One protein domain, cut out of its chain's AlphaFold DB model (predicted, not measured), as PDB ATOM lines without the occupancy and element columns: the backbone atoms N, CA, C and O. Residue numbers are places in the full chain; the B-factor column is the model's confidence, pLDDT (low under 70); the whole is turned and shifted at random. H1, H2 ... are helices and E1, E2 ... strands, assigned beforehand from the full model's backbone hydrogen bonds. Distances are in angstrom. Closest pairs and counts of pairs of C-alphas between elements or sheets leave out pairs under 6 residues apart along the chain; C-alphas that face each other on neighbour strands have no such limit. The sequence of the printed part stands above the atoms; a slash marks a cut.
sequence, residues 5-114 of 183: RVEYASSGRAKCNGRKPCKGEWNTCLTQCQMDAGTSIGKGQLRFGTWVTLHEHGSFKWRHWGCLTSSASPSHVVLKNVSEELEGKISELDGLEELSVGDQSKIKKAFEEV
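This is residues 5 to 114 of the 183 residues of the protein "PARP-type domain-containing protein" of Puccinia sorghi (UniProt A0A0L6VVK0). A small sheet, E1, E2 and E3, stands between helices H2 and H3 at one end and a long loop, residues 9 to 45, whose residues 28 to 33 stick out at the other. The printed part has 110 residues, under half in named elements, ordered E1 E2 E3 H1 H2 H3. The class is mixed; the antiparallel sheet is a meander, each strand beside the one before. It is compact, radius of gyration of the C-alphas 14.8 A, spanning 45 by 34 by 25 A.

E1, residues 5 to 8, begins at C-alpha 5 (182.583, 146.280, 233.881). E2, residues 46 to 54, measures 24.5 A from first to last C-alpha; E3, residues 57 to 64, 22.6 A. H1 is residues 65 to 69, H2 76 to 85, H3 101 to 112, ending at C-alpha 112 (165.724, 147.239, 239.406).

Hairpin E1 and E2 has N 5 and O 49 within hydrogen-bond range, 3.0 A; hairpin E2 and E3, N 50 and O 61, 3.1 A. H1 is on the sheet, height 5.9 A, over none of its strands. H1 touches H2, closest C-alphas Leu 68 and His 76, 5.4 A. H2 and H3 only just touch, with 3 pairs of C-alphas within 8 A, about perpendicular at 86 degrees; H3 touches with residue 111 alone, closest to Leu 79, C-alphas 6.7 A apart. In H1, H2 and H3 every O i to N i+4 pair is within hydrogen-bond range.

The farthest C-alphas, Gln 32 and Glu 87, are 46.0 A apart. The printed part has no cut. Links E1 to E2 and H2 to H3 are long. pLDDT is under 70 at 34 residues, among them 20 to 38.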
ATOM      1  N   ARG A   5     182.334 147.677 234.255       88.81
ATOM      2  CA  ARG A   5     182.583 146.280 233.881       88.81
ATOM      3  C   ARG A   5     182.210 145.330 235.005       88.81
ATOM      4  O   ARG A   5     182.565 145.570 236.162       88.81
ATOM      5  N   VAL A   6     181.575 144.218 234.664       89.50
ATOM      6  CA  VAL A   6     181.295 143.104 235.571       89.50
ATOM      7  C   VAL A   6     181.895 141.830 235.012       89.50
ATOM      8  O   VAL A   6     181.657 141.477 233.870       89.50
ATOM      9  N   GLU A   7     182.677 141.131 235.829       91.56
ATOM     10  CA  GLU A   7     183.331 139.886 235.421       91.56
ATOM     11  C   GLU A   7     183.592 138.978 236.630       91.56
ATOM     12  O   GLU A   7     183.617 139.422 237.789       91.56
ATOM     13  N   TYR A   8     183.854 137.700 236.359       91.12
ATOM     14  CA  TYR A   8     184.476 136.820 237.342       91.12
ATOM     15  C   TYR A   8     185.964 137.153 237.473       91.12
ATOM     16  O   TYR A   8     186.688 137.345 236.496       91.12
ATOM     17  N   ALA A   9     186.459 137.214 238.706       89.94
ATOM     18  CA  ALA A   9     187.841 137.579 238.963       89.94
ATOM     19  C   ALA A   9     188.827 136.551 238.380       89.94
ATOM     20  O   ALA A   9     188.959 135.435 238.885       89.94
ATOM     21  N   SER A  10     189.609 136.968 237.383       89.56
ATOM     22  CA  SER A  10     190.676 136.151 236.783       89.56
ATOM     23  C   SER A  10     191.856 135.887 237.731       89.56
ATOM     24  O   SER A  10     192.551 134.875 237.633       89.56
ATOM     25  N   SER A  11     192.104 136.791 238.685       87.81
ATOM     26  CA  SER A  11     193.196 136.676 239.657       87.81
ATOM     27  C   SER A  11     192.840 137.268 241.022       87.81
ATOM     28  O   SER A  11     192.081 138.232 241.112       87.81
ATOM     29  N   GLY A  12     193.471 136.727 242.071       86.12
ATOM     30  CA  GLY A  12     193.290 137.121 243.473       86.12
ATOM     31  C   GLY A  12     193.964 138.434 243.894       86.12
ATOM     32  O   GLY A  12     194.066 138.725 245.081       86.12
ATOM     33  N   ARG A  13     194.524 139.191 242.940       85.00
ATOM     34  CA  ARG A  13     195.356 140.379 243.221       85.00
ATOM     35  C   ARG A  13     194.543 141.661 243.393       85.00
ATOM     36  O   ARG A  13     195.056 142.643 243.926       85.00
ATOM     37  N   ALA A  14     193.297 141.671 242.922       86.69
ATOM     38  CA  ALA A  14     192.431 142.835 243.026       86.69
ATOM     39  C   ALA A  14     191.988 143.035 244.481       86.69
ATOM     40  O   ALA A  14     191.486 142.113 245.119       86.69
ATOM     41  N   LYS A  15     192.158 144.253 244.995       87.38
ATOM     42  CA  LYS A  15     191.694 144.654 246.328       87.38
ATOM     43  C   LYS A  15     190.366 145.386 246.204       87.38
ATOM     44  O   LYS A  15     190.192 146.195 245.288       87.38
ATOM     45  N   CYS A  16     189.448 145.137 247.130       85.62
ATOM     46  CA  CYS A  16     188.185 145.856 247.158       85.62
ATOM     47  C   CYS A  16     188.383 147.328 247.550       85.62
ATOM     48  O   CYS A  16     188.958 147.634 248.592       85.62
ATOM     49  N   ASN A  17     187.839 148.238 246.740       80.44
ATOM     50  CA  ASN A  17     187.790 149.679 247.017       80.44
ATOM     51  C   ASN A  17     186.468 150.115 247.688       80.44
ATOM     52  O   ASN A  17     186.038 151.261 247.536       80.44
ATOM     53  N   GLY A  18     185.781 149.198 248.376       71.69
ATOM     54  CA  GLY A  18     184.591 149.503 249.180       71.69
ATOM     55  C   GLY A  18     184.941 150.259 250.466       71.69
ATOM     56  O   GLY A  18     186.109 150.358 250.832       71.69
ATOM     57  N   ARG A  19     183.940 150.805 251.166       70.56
ATOM     58  CA  ARG A  19     184.133 151.267 252.556       70.56
ATOM     59  C   ARG A  19     184.186 150.056 253.513       70.56
ATOM     60  O   ARG A  19     184.132 148.909 253.061       70.56
ATOM     61  N   LYS A  20     184.361 150.293 254.819       62.66
ATOM     62  CA  LYS A  20     184.309 149.252 255.870       62.66
ATOM     63  C   LYS A  20     183.089 148.342 255.634       62.66
ATOM     64  O   LYS A  20     182.035 148.882 255.300       62.66
ATOM     65  N   PRO A  21     183.191 147.005 255.739       65.38
ATOM     66  CA  PRO A  21     184.275 146.179 256.297       65.38
ATOM     67  C   PRO A  21     185.389 145.813 255.298       65.38
ATOM     68  O   PRO A  21     186.410 145.258 255.688       65.38
ATOM     69  N   CYS A  22     185.205 146.117 254.007       64.44
ATOM     70  CA  CYS A  22     186.096 145.669 252.933       64.44
ATOM     71  C   CYS A  22     187.410 146.478 252.882       64.44
ATOM     72  O   CYS A  22     188.405 146.006 252.344       64.44
ATOM     73  N   LYS A  23     187.416 147.697 253.432       62.00
ATOM     74  CA  LYS A  23     188.596 148.544 253.655       62.00
ATOM     75  C   LYS A  23     188.733 148.652 255.171       62.00
ATOM     76  O   LYS A  23     187.858 149.240 255.798       62.00
ATOM     77  N   GLY A  24     189.702 147.919 255.720       54.53
ATOM     78  CA  GLY A  24     189.723 147.473 257.115       54.53
ATOM     79  C   GLY A  24     189.489 148.557 258.171       54.53
ATOM     80  O   GLY A  24     189.782 149.733 257.972       54.53
ATOM     81  N   GLU A  25     188.982 148.122 259.323       46.78
ATOM     82  CA  GLU A  25     189.133 148.816 260.599       46.78
ATOM     83  C   GLU A  25     190.010 147.944 261.509       46.78
ATOM     84  O   GLU A  25     189.922 146.717 261.481       46.78
ATOM     85  N   TRP A  26     190.900 148.594 262.259       47.38
ATOM     86  CA  TRP A  26     191.801 148.026 263.261       47.38
ATOM     87  C   TRP A  26     191.054 147.082 264.218       47.38
ATOM     88  O   TRP A  26     190.422 147.533 265.162       47.38
ATOM     89  N   ASN A  27     191.062 145.779 263.936       47.56
ATOM     90  CA  ASN A  27     191.146 144.673 264.901       47.56
ATOM     91  C   ASN A  27     190.708 143.371 264.231       47.56
ATOM     92  O   ASN A  27     189.541 143.002 264.258       47.56
ATOM     93  N   THR A  28     191.663 142.663 263.636       47.91
ATOM     94  CA  THR A  28     191.701 141.186 263.526       47.91
ATOM     95  C   THR A  28     193.049 140.757 262.932       47.91
ATOM     96  O   THR A  28     193.158 139.838 262.129       47.91
ATOM     97  N   CYS A  29     194.124 141.438 263.335       38.69
ATOM     98  CA  CYS A  29     195.481 141.005 263.038       38.69
ATOM     99  C   CYS A  29     195.882 139.960 264.093       38.69
ATOM    100  O   CYS A  29     196.455 140.322 265.117       38.69
ATOM    101  N   LEU A  30     195.550 138.677 263.880       44.44
ATOM    102  CA  LEU A  30     196.311 137.582 264.515       44.44
ATOM    103  C   LEU A  30     197.509 137.156 263.651       44.44
ATOM    104  O   LEU A  30     198.316 136.328 264.052       44.44
ATOM    105  N   THR A  31     197.696 137.777 262.491       42.97
ATOM    106  CA  THR A  31     198.893 137.583 261.676       42.97
ATOM    107  C   THR A  31     199.351 138.929 261.154       42.97
ATOM    108  O   THR A  31     198.730 139.526 260.278       42.97
ATOM    109  N   GLN A  32     200.422 139.398 261.794       52.84
ATOM    110  CA  GLN A  32     201.284 140.517 261.441       52.84
ATOM    111  C   GLN A  32     201.341 140.730 259.915       52.84
ATOM    112  O   GLN A  32     201.631 139.789 259.185       52.84
ATOM    113  N   CYS A  33     201.120 141.976 259.473       42.38
ATOM    114  CA  CYS A  33     201.174 142.475 258.085       42.38
ATOM    115  C   CYS A  33     199.867 142.362 257.273       42.38
ATOM    116  O   CYS A  33     199.684 141.416 256.519       42.38
ATOM    117  N   GLN A  34     198.998 143.389 257.346       51.03
ATOM    118  CA  GLN A  34     198.763 144.364 256.255       51.03
ATOM    119  C   GLN A  34     197.645 145.363 256.637       51.03
ATOM    120  O   GLN A  34     196.463 145.088 256.466       51.03
ATOM    121  N   MET A  35     198.015 146.528 257.178       45.00
ATOM    122  CA  MET A  35     197.076 147.442 257.857       45.00
ATOM    123  C   MET A  35     196.187 148.280 256.911       45.00
ATOM    124  O   MET A  35     195.119 148.717 257.325       45.00
ATOM    125  N   ASP A  36     196.552 148.414 255.631       52.34
ATOM    126  CA  ASP A  36     195.817 149.230 254.640       52.34
ATOM    127  C   ASP A  36     195.280 148.428 253.442       52.34
ATOM    128  O   ASP A  36     194.734 148.988 252.484       52.34
ATOM    129  N   ALA A  37     195.453 147.101 253.436       58.38
ATOM    130  CA  ALA A  37     194.954 146.282 252.340       58.38
ATOM    131  C   ALA A  37     193.462 146.020 252.527       58.38
ATOM    132  O   ALA A  37     193.051 145.256 253.395       58.38
ATOM    133  N   GLY A  38     192.648 146.627 251.663       66.00
ATOM    134  CA  GLY A  38     191.281 146.162 251.481       66.00
ATOM    135  C   GLY A  38     191.256 144.670 251.135       66.00
ATOM    136  O   GLY A  38     192.193 144.156 250.516       66.00
ATOM    137  N   THR A  39     190.188 143.982 251.537       81.38
ATOM    138  CA  THR A  39     190.001 142.542 251.344       81.38
ATOM    139  C   THR A  39     190.249 142.164 249.881       81.38
ATOM    140  O   THR A  39     189.699 142.788 248.963       81.38
ATOM    141  N   SER A  40     191.107 141.165 249.664       84.44
ATOM    142  CA  SER A  40     191.421 140.641 248.336       84.44
ATOM    143  C   SER A  40     190.230 139.887 247.756       84.44
ATOM    144  O   SER A  40     189.660 139.027 248.426       84.44
ATOM    145  N   ILE A  41     189.906 140.169 246.499       85.69
ATOM    146  CA  ILE A  41     188.868 139.473 245.741       85.69
ATOM    147  C   ILE A  41     189.460 138.153 245.253       85.69
ATOM    148  O   ILE A  41     190.422 138.175 244.488       85.69
ATOM    149  N   GLY A  42     188.914 137.017 245.687       86.94
ATOM    150  CA  GLY A  42     189.401 135.691 245.289       86.94
ATOM    151  C   GLY A  42     189.177 135.390 243.801       86.94
ATOM    152  O   GLY A  42     188.323 135.995 243.160       86.94
ATOM    153  N   LYS A  43     189.927 134.429 243.243       89.19
ATOM    154  CA  LYS A  43     189.703 133.933 241.870       89.19
ATOM    155  C   LYS A  43     188.290 133.352 241.736       89.19
ATOM    156  O   LYS A  43     187.830 132.671 242.646       89.19
ATOM    157  N   GLY A  44     187.619 133.615 240.616       87.75
ATOM    158  CA  GLY A  44     186.261 133.132 240.337       87.75
ATOM    159  C   GLY A  44     185.146 133.850 241.107       87.75
ATOM    160  O   GLY A  44     183.981 133.506 240.939       87.75
ATOM    161  N   GLN A  45     185.462 134.851 241.937       86.75
ATOM    162  CA  GLN A  45     184.444 135.659 242.610       86.75
ATOM    163  C   GLN A  45     183.922 136.765 241.693       86.75
ATOM    164  O   GLN A  45     184.685 137.362 240.932       86.75
ATOM    165  N   LEU A  46     182.631 137.073 241.813       87.06
ATOM    166  CA  LEU A  46     182.001 138.161 241.077       87.06
ATOM    167  C   LEU A  46     182.506 139.523 241.578       87.06
ATOM    168  O   LEU A  46     182.422 139.839 242.775       87.06
ATOM    169  N   ARG A  47     183.010 140.346 240.656       88.75
ATOM    170  CA  ARG A  47     183.503 141.695 240.947       88.75
ATOM    171  C   ARG A  47     182.964 142.723 239.968       88.75
ATOM    172  O   ARG A  47     182.668 142.416 238.820       88.75
ATOM    173  N   PHE A  48     182.902 143.958 240.443       89.25
ATOM    174  CA  PHE A  48     182.490 145.121 239.666       89.25
ATOM    175  C   PHE A  48     183.654 146.103 239.558       89.25
ATOM    176  O   PHE A  48     184.303 146.420 240.563       89.25
ATOM    177  N   GLY A  49     183.925 146.567 238.347       90.31
ATOM    178  CA  GLY A  49     184.961 147.529 238.016       90.31
ATOM    179  C   GLY A  49     184.353 148.854 237.578       90.31
ATOM    180  O   GLY A  49     183.532 148.895 236.667       90.31
ATOM    181  N   THR A  50     184.803 149.945 238.193       88.00
ATOM    182  CA  THR A  50     184.571 151.303 237.685       88.00
ATOM    183  C   THR A  50     185.853 151.802 237.039       88.00
ATOM    184  O   THR A  50     186.901 151.806 237.696       88.00
ATOM    185  N   TRP A  51     185.793 152.227 235.779       88.88
ATOM    186  CA  TRP A  51     186.913 152.910 235.145       88.88
ATOM    187  C   TRP A  51     187.103 154.293 235.763       88.88
ATOM    188  O   TRP A  51     186.193 155.120 235.752       88.88
ATOM    189  N   VAL A  52     188.288 154.542 236.315       86.94
ATOM    190  CA  VAL A  52     188.662 155.847 236.865       86.94
ATOM    191  C   VAL A  52     189.944 156.300 236.186       86.94
ATOM    192  O   VAL A  52     190.960 155.604 236.225       86.94
ATOM    193  N   THR A  53     189.901 157.481 235.581       88.06
ATOM    194  CA  THR A  53     191.069 158.171 235.032       88.06
ATOM    195  C   THR A  53     191.727 158.982 236.138       88.06
ATOM    196  O   THR A  53     191.134 159.932 236.644       88.06
ATOM    197  N   LEU A  54     192.935 158.589 236.544       82.00
ATOM    198  CA  LEU A  54     193.750 159.362 237.473       82.00
ATOM    199  C   LEU A  54     194.889 160.008 236.684       82.00
ATOM    200  O   LEU A  54     195.803 159.320 236.231       82.00
ATOM    201  N   HIS A  55     194.805 161.329 236.516       84.81
ATOM    202  CA  HIS A  55     195.665 162.094 235.610       84.81
ATOM    203  C   HIS A  55     195.646 161.502 234.191       84.81
ATOM    204  O   HIS A  55     194.596 161.488 233.554       84.81
ATOM    205  N   GLU A  56     196.779 160.988 233.716       85.94
ATOM    206  CA  GLU A  56     196.955 160.455 232.361       85.94
ATOM    207  C   GLU A  56     196.718 158.940 232.266       85.94
ATOM    208  O   GLU A  56     196.665 158.385 231.168       85.94
ATOM    209  N   HIS A  57     196.536 158.247 233.397       84.38
ATOM    210  CA  HIS A  57     196.357 156.795 233.419       84.38
ATOM    211  C   HIS A  57     194.967 156.401 233.924       84.38
ATOM    212  O   HIS A  57     194.557 156.701 235.048       84.38
ATOM    213  N   GLY A  58     194.233 155.672 233.086       88.06
ATOM    214  CA  GLY A  58     192.991 155.014 233.467       88.06
ATOM    215  C   GLY A  58     193.249 153.658 234.112       88.06
ATOM    216  O   GLY A  58     194.044 152.863 233.617       88.06
ATOM    217  N   SER A  59     192.583 153.388 235.232       88.69
ATOM    218  CA  SER A  59     192.598 152.067 235.857       88.69
ATOM    219  C   SER A  59     191.216 151.689 236.373       88.69
ATOM    220  O   SER A  59     190.436 152.538 236.809       88.69
ATOM    221  N   PHE A  60     190.920 150.391 236.366       89.00
ATOM    222  CA  PHE A  60     189.704 149.878 236.983       89.00
ATOM    223  C   PHE A  60     189.847 149.832 238.504       89.00
ATOM    224  O   PHE A  60     190.757 149.204 239.059       89.00
ATOM    225  N   LYS A  61     188.900 150.460 239.201       89.00
ATOM    226  CA  LYS A  61     188.706 150.280 240.639       89.00
ATOM    227  C   LYS A  61     187.729 149.138 240.865       89.00
ATOM    228  O   LYS A  61     186.528 149.282 240.660       89.00
ATOM    229  N   TRP A  62     188.269 148.008 241.312       89.44
ATOM    230  CA  TRP A  62     187.501 146.806 241.610       89.44
ATOM    231  C   TRP A  62     186.832 146.873 242.984       89.44
ATOM    232  O   TRP A  62     187.410 147.373 243.961       89.44
ATOM    233  N   ARG A  63     185.621 146.326 243.066       87.12
ATOM    234  CA  ARG A  63     184.844 146.122 244.293       87.12
ATOM    235  C   ARG A  63     184.216 144.729 244.278       87.12
ATOM    236  O   ARG A  63     183.919 144.197 243.210       87.12
ATOM    237  N   HIS A  64     184.007 144.138 245.455       85.94
ATOM    238  CA  HIS A  64     183.183 142.930 245.546       85.94
ATOM    239  C   HIS A  64     181.740 143.264 245.186       85.94
ATOM    240  O   HIS A  64     181.245 144.323 245.583       85.94
ATOM    241  N   TRP A  65     181.054 142.314 244.555       83.25
ATOM    242  CA  TRP A  65     179.612 142.401 244.338       83.25
ATOM    243  C   TRP A  65     178.847 142.656 245.649       83.25
ATOM    244  O   TRP A  65     178.091 143.613 245.755       83.25
ATOM    245  N   GLY A  66     179.154 141.908 246.714       74.94
ATOM    246  CA  GLY A  66     178.492 142.079 248.015       74.94
ATOM    247  C   GLY A  66     178.749 143.425 248.708       74.94
ATOM    248  O   GLY A  66     177.902 143.880 249.473       74.94
ATOM    249  N   CYS A  67     179.873 144.107 248.429       73.31
ATOM    250  CA  CYS A  67     180.092 145.443 248.997       73.31
ATOM    251  C   CYS A  67     179.193 146.492 248.296       73.31
ATOM    252  O   CYS A  67     178.985 147.536 248.906       73.31
ATOM    253  N   LEU A  68     178.658 146.225 247.085       71.06
ATOM    254  CA  LEU A  68     177.754 147.110 246.320       71.06
ATOM    255  C   LEU A  68     176.279 146.989 246.726       71.06
ATOM    256  O   LEU A  68     175.587 148.001 246.759       71.06
ATOM    257  N   THR A  69     175.810 145.780 247.038       59.72
ATOM    258  CA  THR A  69     174.376 145.487 247.248       59.72
ATOM    259  C   THR A  69     173.917 145.588 248.708       59.72
ATOM    260  O   THR A  69     172.730 145.494 248.991       59.72
ATOM    261  N   SER A  70     174.824 145.745 249.677       56.59
ATOM    262  CA  SER A  70     174.417 145.857 251.084       56.59
ATOM    263  C   SER A  70     173.720 147.201 251.332       56.59
ATOM    264  O   SER A  70     174.349 148.246 251.179       56.59
ATOM    265  N   SER A  71     172.447 147.181 251.745       50.28
ATOM    266  CA  SER A  71     171.623 148.379 252.006       50.28
ATOM    267  C   SER A  71     172.212 149.330 253.058       50.28
ATOM    268  O   SER A  71     171.961 150.529 253.025       50.28
ATOM    269  N   ALA A  72     173.053 148.814 253.960       44.22
ATOM    270  CA  ALA A  72     173.776 149.598 254.963       44.22
ATOM    271  C   ALA A  72     175.119 150.167 254.453       44.22
ATOM    272  O   ALA A  72     175.799 150.906 255.166       44.22
ATOM    273  N   SER A  73     175.542 149.808 253.236       44.16
ATOM    274  CA  SER A  73     176.790 150.270 252.637       44.16
ATOM    275  C   SER A  73     176.527 151.517 251.785       44.16
ATOM    276  O   SER A  73     175.697 151.468 250.876       44.16
ATOM    277  N   PRO A  74     177.312 152.604 251.931       52.62
ATOM    278  CA  PRO A  74     177.255 153.764 251.031       52.62
ATOM    279  C   PRO A  74     177.632 153.416 249.576       52.62
ATOM    280  O   PRO A  74     177.696 154.288 248.721       52.62
ATOM    281  N   SER A  75     177.921 152.147 249.283       49.53
ATOM    282  CA  SER A  75     178.194 151.644 247.938       49.53
ATOM    283  C   SER A  75     176.924 151.351 247.133       49.53
ATOM    284  O   SER A  75     177.028 151.215 245.919       49.53
ATOM    285  N   HIS A  76     175.746 151.330 247.767       58.88
ATOM    286  CA  HIS A  76     174.452 151.328 247.072       58.88
ATOM    287  C   HIS A  76     174.290 152.572 246.175       58.88
ATOM    288  O   HIS A  76     173.682 152.524 245.112       58.88
ATOM    289  N   VAL A  77     174.952 153.671 246.555       63.06
ATOM    290  CA  VAL A  77     175.075 154.901 245.760       63.06
ATOM    291  C   VAL A  77     175.798 154.653 244.431       63.06
ATOM    292  O   VAL A  77     175.490 155.294 243.438       63.06
ATOM    293  N   VAL A  78     176.737 153.702 244.371       72.38
ATOM    294  CA  VAL A  78     177.458 153.407 243.123       72.38
ATOM    295  C   VAL A  78     176.513 152.786 242.100       72.38
ATOM    296  O   VAL A  78     176.560 153.190 240.949       72.38
ATOM    297  N   LEU A  79     175.649 151.852 242.511       75.19
ATOM    298  CA  LEU A  79     174.655 151.261 241.610       75.19
ATOM    299  C   LEU A  79     173.641 152.308 241.135       75.19
ATOM    300  O   LEU A  79     173.364 152.344 239.945       75.19
ATOM    301  N   LYS A  80     173.183 153.213 242.018       73.00
ATOM    302  CA  LYS A  80     172.320 154.355 241.649       73.00
ATOM    303  C   LYS A  80     172.951 155.217 240.556       73.00
ATOM    304  O   LYS A  80     172.385 155.331 239.476       73.00
ATOM    305  N   ASN A  81     174.161 155.715 240.804       75.69
ATOM    306  CA  ASN A  81     174.870 156.567 239.850       75.69
ATOM    307  C   ASN A  81     175.082 155.860 238.500       75.69
ATOM    308  O   ASN A  81     174.984 156.488 237.451       75.69
ATOM    309  N   VAL A  82     175.368 154.552 238.524       77.12
ATOM    310  CA  VAL A  82     175.519 153.742 237.307       77.12
ATOM    311  C   VAL A  82     174.185 153.616 236.570       77.12
ATOM    312  O   VAL A  82     174.158 153.791 235.358       77.12
ATOM    313  N   SER A  83     173.083 153.327 237.268       75.44
ATOM    314  CA  SER A  83     171.744 153.233 236.668       75.44
ATOM    315  C   SER A  83     171.307 154.543 236.016       75.44
ATOM    316  O   SER A  83     170.741 154.514 234.923       75.44
ATOM    317  N   GLU A  84     171.567 155.672 236.679       76.44
ATOM    318  CA  GLU A  84     171.260 157.014 236.173       76.44
ATOM    319  C   GLU A  84     172.080 157.336 234.921       76.44
ATOM    320  O   GLU A  84     171.539 157.817 233.929       76.44
ATOM    321  N   GLU A  85     173.374 157.022 234.934       75.88
ATOM    322  CA  GLU A  85     174.267 157.295 233.808       75.88
ATOM    323  C   GLU A  85     174.050 156.363 232.613       75.88
ATOM    324  O   GLU A  85     174.265 156.759 231.468       75.88
ATOM    325  N   LEU A  86     173.601 155.133 232.867       73.12
ATOM    326  CA  LEU A  86     173.222 154.181 231.827       73.12
ATOM    327  C   LEU A  86     171.760 154.342 231.381       73.12
ATOM    328  O   LEU A  86     171.302 153.559 230.552       73.12
ATOM    329  N   GLU A  87     171.005 155.311 231.914       66.44
ATOM    330  CA  GLU A  87     169.577 155.518 231.610       66.44
ATOM    331  C   GLU A  87     168.752 154.213 231.692       66.44
ATOM    332  O   GLU A  87     167.893 153.934 230.853       66.44
ATOM    333  N   GLY A  88     169.063 153.345 232.661       63.38
ATOM    334  CA  GLY A  88     168.398 152.046 232.818       63.38
ATOM    335  C   GLY A  88     168.774 150.970 231.784       63.38
ATOM    336  O   GLY A  88     168.216 149.871 231.816       63.38
ATOM    337  N   LYS A  89     169.748 151.212 230.897       66.25
ATOM    338  CA  LYS A  89     170.268 150.214 229.946       66.25
ATOM    339  C   LYS A  89     171.285 149.295 230.623       66.25
ATOM    340  O   LYS A  89     172.471 149.280 230.315       66.25
ATOM    341  N   ILE A  90     170.790 148.457 231.534       69.19
ATOM    342  CA  ILE A  90     171.587 147.428 232.231       69.19
ATOM    343  C   ILE A  90     172.240 146.456 231.227       69.19
ATOM    344  O   ILE A  90     173.291 145.887 231.504       69.19
ATOM    345  N   SER A  91     171.641 146.284 230.045       70.50
ATOM    346  CA  SER A  91     172.173 145.447 228.964       70.50
ATOM    347  C   SER A  91     173.473 145.971 228.341       70.50
ATOM    348  O   SER A  91     174.179 145.187 227.722       70.50
ATOM    349  N   GLU A  92     173.807 147.255 228.501       71.75
ATOM    350  CA  GLU A  92     175.062 147.837 227.989       71.75
ATOM    351  C   GLU A  92     176.236 147.674 228.970       71.75
ATOM    352  O   GLU A  92     177.351 148.124 228.705       71.75
ATOM    353  N   LEU A  93     176.003 147.027 230.118       81.62
ATOM    354  CA  LEU A  93     177.043 146.767 231.101       81.62
ATOM    355  C   LEU A  93     178.056 145.746 230.554       81.62
ATOM    356  O   LEU A  93     177.717 144.589 230.292       81.62
ATOM    357  N   ASP A  94     179.316 146.167 230.431       84.50
ATOM    358  CA  ASP A  94     180.397 145.338 229.890       84.50
ATOM    359  C   ASP A  94     180.602 144.070 230.736       84.50
ATOM    360  O   ASP A  94     180.789 144.143 231.955       84.50
ATOM    361  N   GLY A  95     180.568 142.909 230.080       84.12
ATOM    362  CA  GLY A  95     180.759 141.590 230.688       84.12
ATOM    363  C   GLY A  95     179.494 140.902 231.220       84.12
ATOM    364  O   GLY A  95     179.580 139.749 231.637       84.12
ATOM    365  N   LEU A  96     178.305 141.523 231.146       83.69
ATOM    366  CA  LEU A  96     177.054 140.875 231.579       83.69
ATOM    367  C   LEU A  96     176.743 139.587 230.790       83.69
ATOM    368  O   LEU A  96     176.240 138.623 231.365       83.69
ATOM    369  N   GLU A  97     177.064 139.548 229.496       84.12
ATOM    370  CA  GLU A  97     176.810 138.395 228.618       84.12
ATOM    371  C   GLU A  97     177.694 137.176 228.938       84.12
ATOM    372  O   GLU A  97     177.289 136.043 228.685       84.12
ATOM    373  N   GLU A  98     178.868 137.388 229.540       84.44
ATOM    374  CA  GLU A  98     179.815 136.319 229.898       84.44
ATOM    375  C   GLU A  98     179.442 135.615 231.219       84.44
ATOM    376  O   GLU A  98     179.962 134.547 231.552       84.44
ATOM    377  N   LEU A  99     178.511 136.187 231.989       83.62
ATOM    378  CA  LEU A  99     178.070 135.624 233.263       83.62
ATOM    379  C   LEU A  99     177.039 134.505 233.099       83.62
ATOM    380  O   LEU A  99     176.297 134.436 232.123       83.62
ATOM    381  N   SER A 100     176.916 133.663 234.130       86.94
ATOM    382  CA  SER A 100     175.833 132.678 234.197       86.94
ATOM    383  C   SER A 100     174.459 133.357 234.249       86.94
ATOM    384  O   SER A 100     174.293 134.392 234.894       86.94
ATOM    385  N   VAL A 101     173.439 132.739 233.643       85.06
ATOM    386  CA  VAL A 101     172.058 133.270 233.616       85.06
ATOM    387  C   VAL A 101     171.537 133.585 235.028       85.06
ATOM    388  O   VAL A 101     170.864 134.591 235.239       85.06
ATOM    389  N   GLY A 102     171.907 132.769 236.021       85.00
ATOM    390  CA  GLY A 102     171.536 132.997 237.417       85.00
ATOM    391  C   GLY A 102     172.139 134.275 238.007       85.00
ATOM    392  O   GLY A 102     171.453 134.991 238.735       85.00
ATOM    393  N   ASP A 103     173.393 134.591 237.686       83.88
ATOM    394  CA  ASP A 103     174.045 135.817 238.158       83.88
ATOM    395  C   ASP A 103     173.625 137.043 237.338       83.88
ATOM    396  O   ASP A 103     173.437 138.116 237.911       83.88
ATOM    397  N   GLN A 104     173.347 136.878 236.041       85.88
ATOM    398  CA  GLN A 104     172.737 137.922 235.213       85.88
ATOM    399  C   GLN A 104     171.396 138.387 235.795       85.88
ATOM    400  O   GLN A 104     171.153 139.588 235.912       85.88
ATOM    401  N   SER A 105     170.528 137.455 236.207       84.25
ATOM    402  CA  SER A 105     169.258 137.799 236.857       84.25
ATOM    403  C   SER A 105     169.455 138.498 238.202       84.25
ATOM    404  O   SER A 105     168.682 139.394 238.526       84.25
ATOM    405  N   LYS A 106     170.481 138.130 238.984       82.06
ATOM    406  CA  LYS A 106     170.803 138.827 240.244       82.06
ATOM    407  C   LYS A 106     171.246 140.264 239.993       82.06
ATOM    408  O   LYS A 106     170.844 141.144 240.743       82.06
ATOM    409  N   ILE A 107     172.050 140.494 238.957       82.19
ATOM    410  CA  ILE A 107     172.500 141.837 238.582       82.19
ATOM    411  C   ILE A 107     171.303 142.671 238.139       82.19
ATOM    412  O   ILE A 107     171.081 143.729 238.706       82.19
ATOM    413  N   LYS A 108     170.473 142.166 237.221       82.69
ATOM    414  CA  LYS A 108     169.261 142.873 236.771       82.69
ATOM    415  C   LYS A 108     168.357 143.266 237.943       82.69
ATOM    416  O   LYS A 108     168.039 144.440 238.083       82.69
ATOM    417  N   LYS A 109     168.072 142.327 238.854       81.25
ATOM    418  CA  LYS A 109     167.293 142.603 240.074       81.25
ATOM    419  C   LYS A 109     167.939 143.660 240.968       81.25
ATOM    420  O   LYS A 109     167.258 144.571 241.412       81.25
ATOM    421  N   ALA A 110     169.250 143.577 241.193       76.25
ATOM    422  CA  ALA A 110     169.974 144.548 242.011       76.25
ATOM    423  C   ALA A 110     170.023 145.955 241.392       76.25
ATOM    424  O   ALA A 110     170.325 146.904 242.102       76.25
ATOM    425  N   PHE A 111     169.769 146.100 240.091       74.62
ATOM    426  CA  PHE A 111     169.612 147.397 239.433       74.62
ATOM    427  C   PHE A 111     168.143 147.867 239.430       74.62
ATOM    428  O   PHE A 111     167.899 149.061 239.565       74.62
ATOM    429  N   GLU A 112     167.171 146.951 239.337       70.19
ATOM    430  CA  GLU A 112     165.724 147.239 239.406       70.19
ATOM    431  C   GLU A 112     165.250 147.642 240.812       70.19
ATOM    432  O   GLU A 112     164.462 148.573 240.951       70.19
ATOM    433  N   GLU A 113     165.749 146.984 241.866       62.81
ATOM    434  CA  GLU A 113     165.464 147.333 243.273       62.81
ATOM    435  C   GLU A 113     166.003 148.725 243.650       62.81
ATOM    436  O   GLU A 113     165.596 149.323 244.644       62.81
ATOM    437  N   VAL A 114     166.900 149.273 242.832       58.16
ATOM    438  CA  VAL A 114     167.549 150.572 243.007       58.16
ATOM    439  C   VAL A 114     166.816 151.623 242.173       58.16
ATOM    440  O   VAL A 114     167.410 152.382 241.411       58.16
TER     441      VAL A 114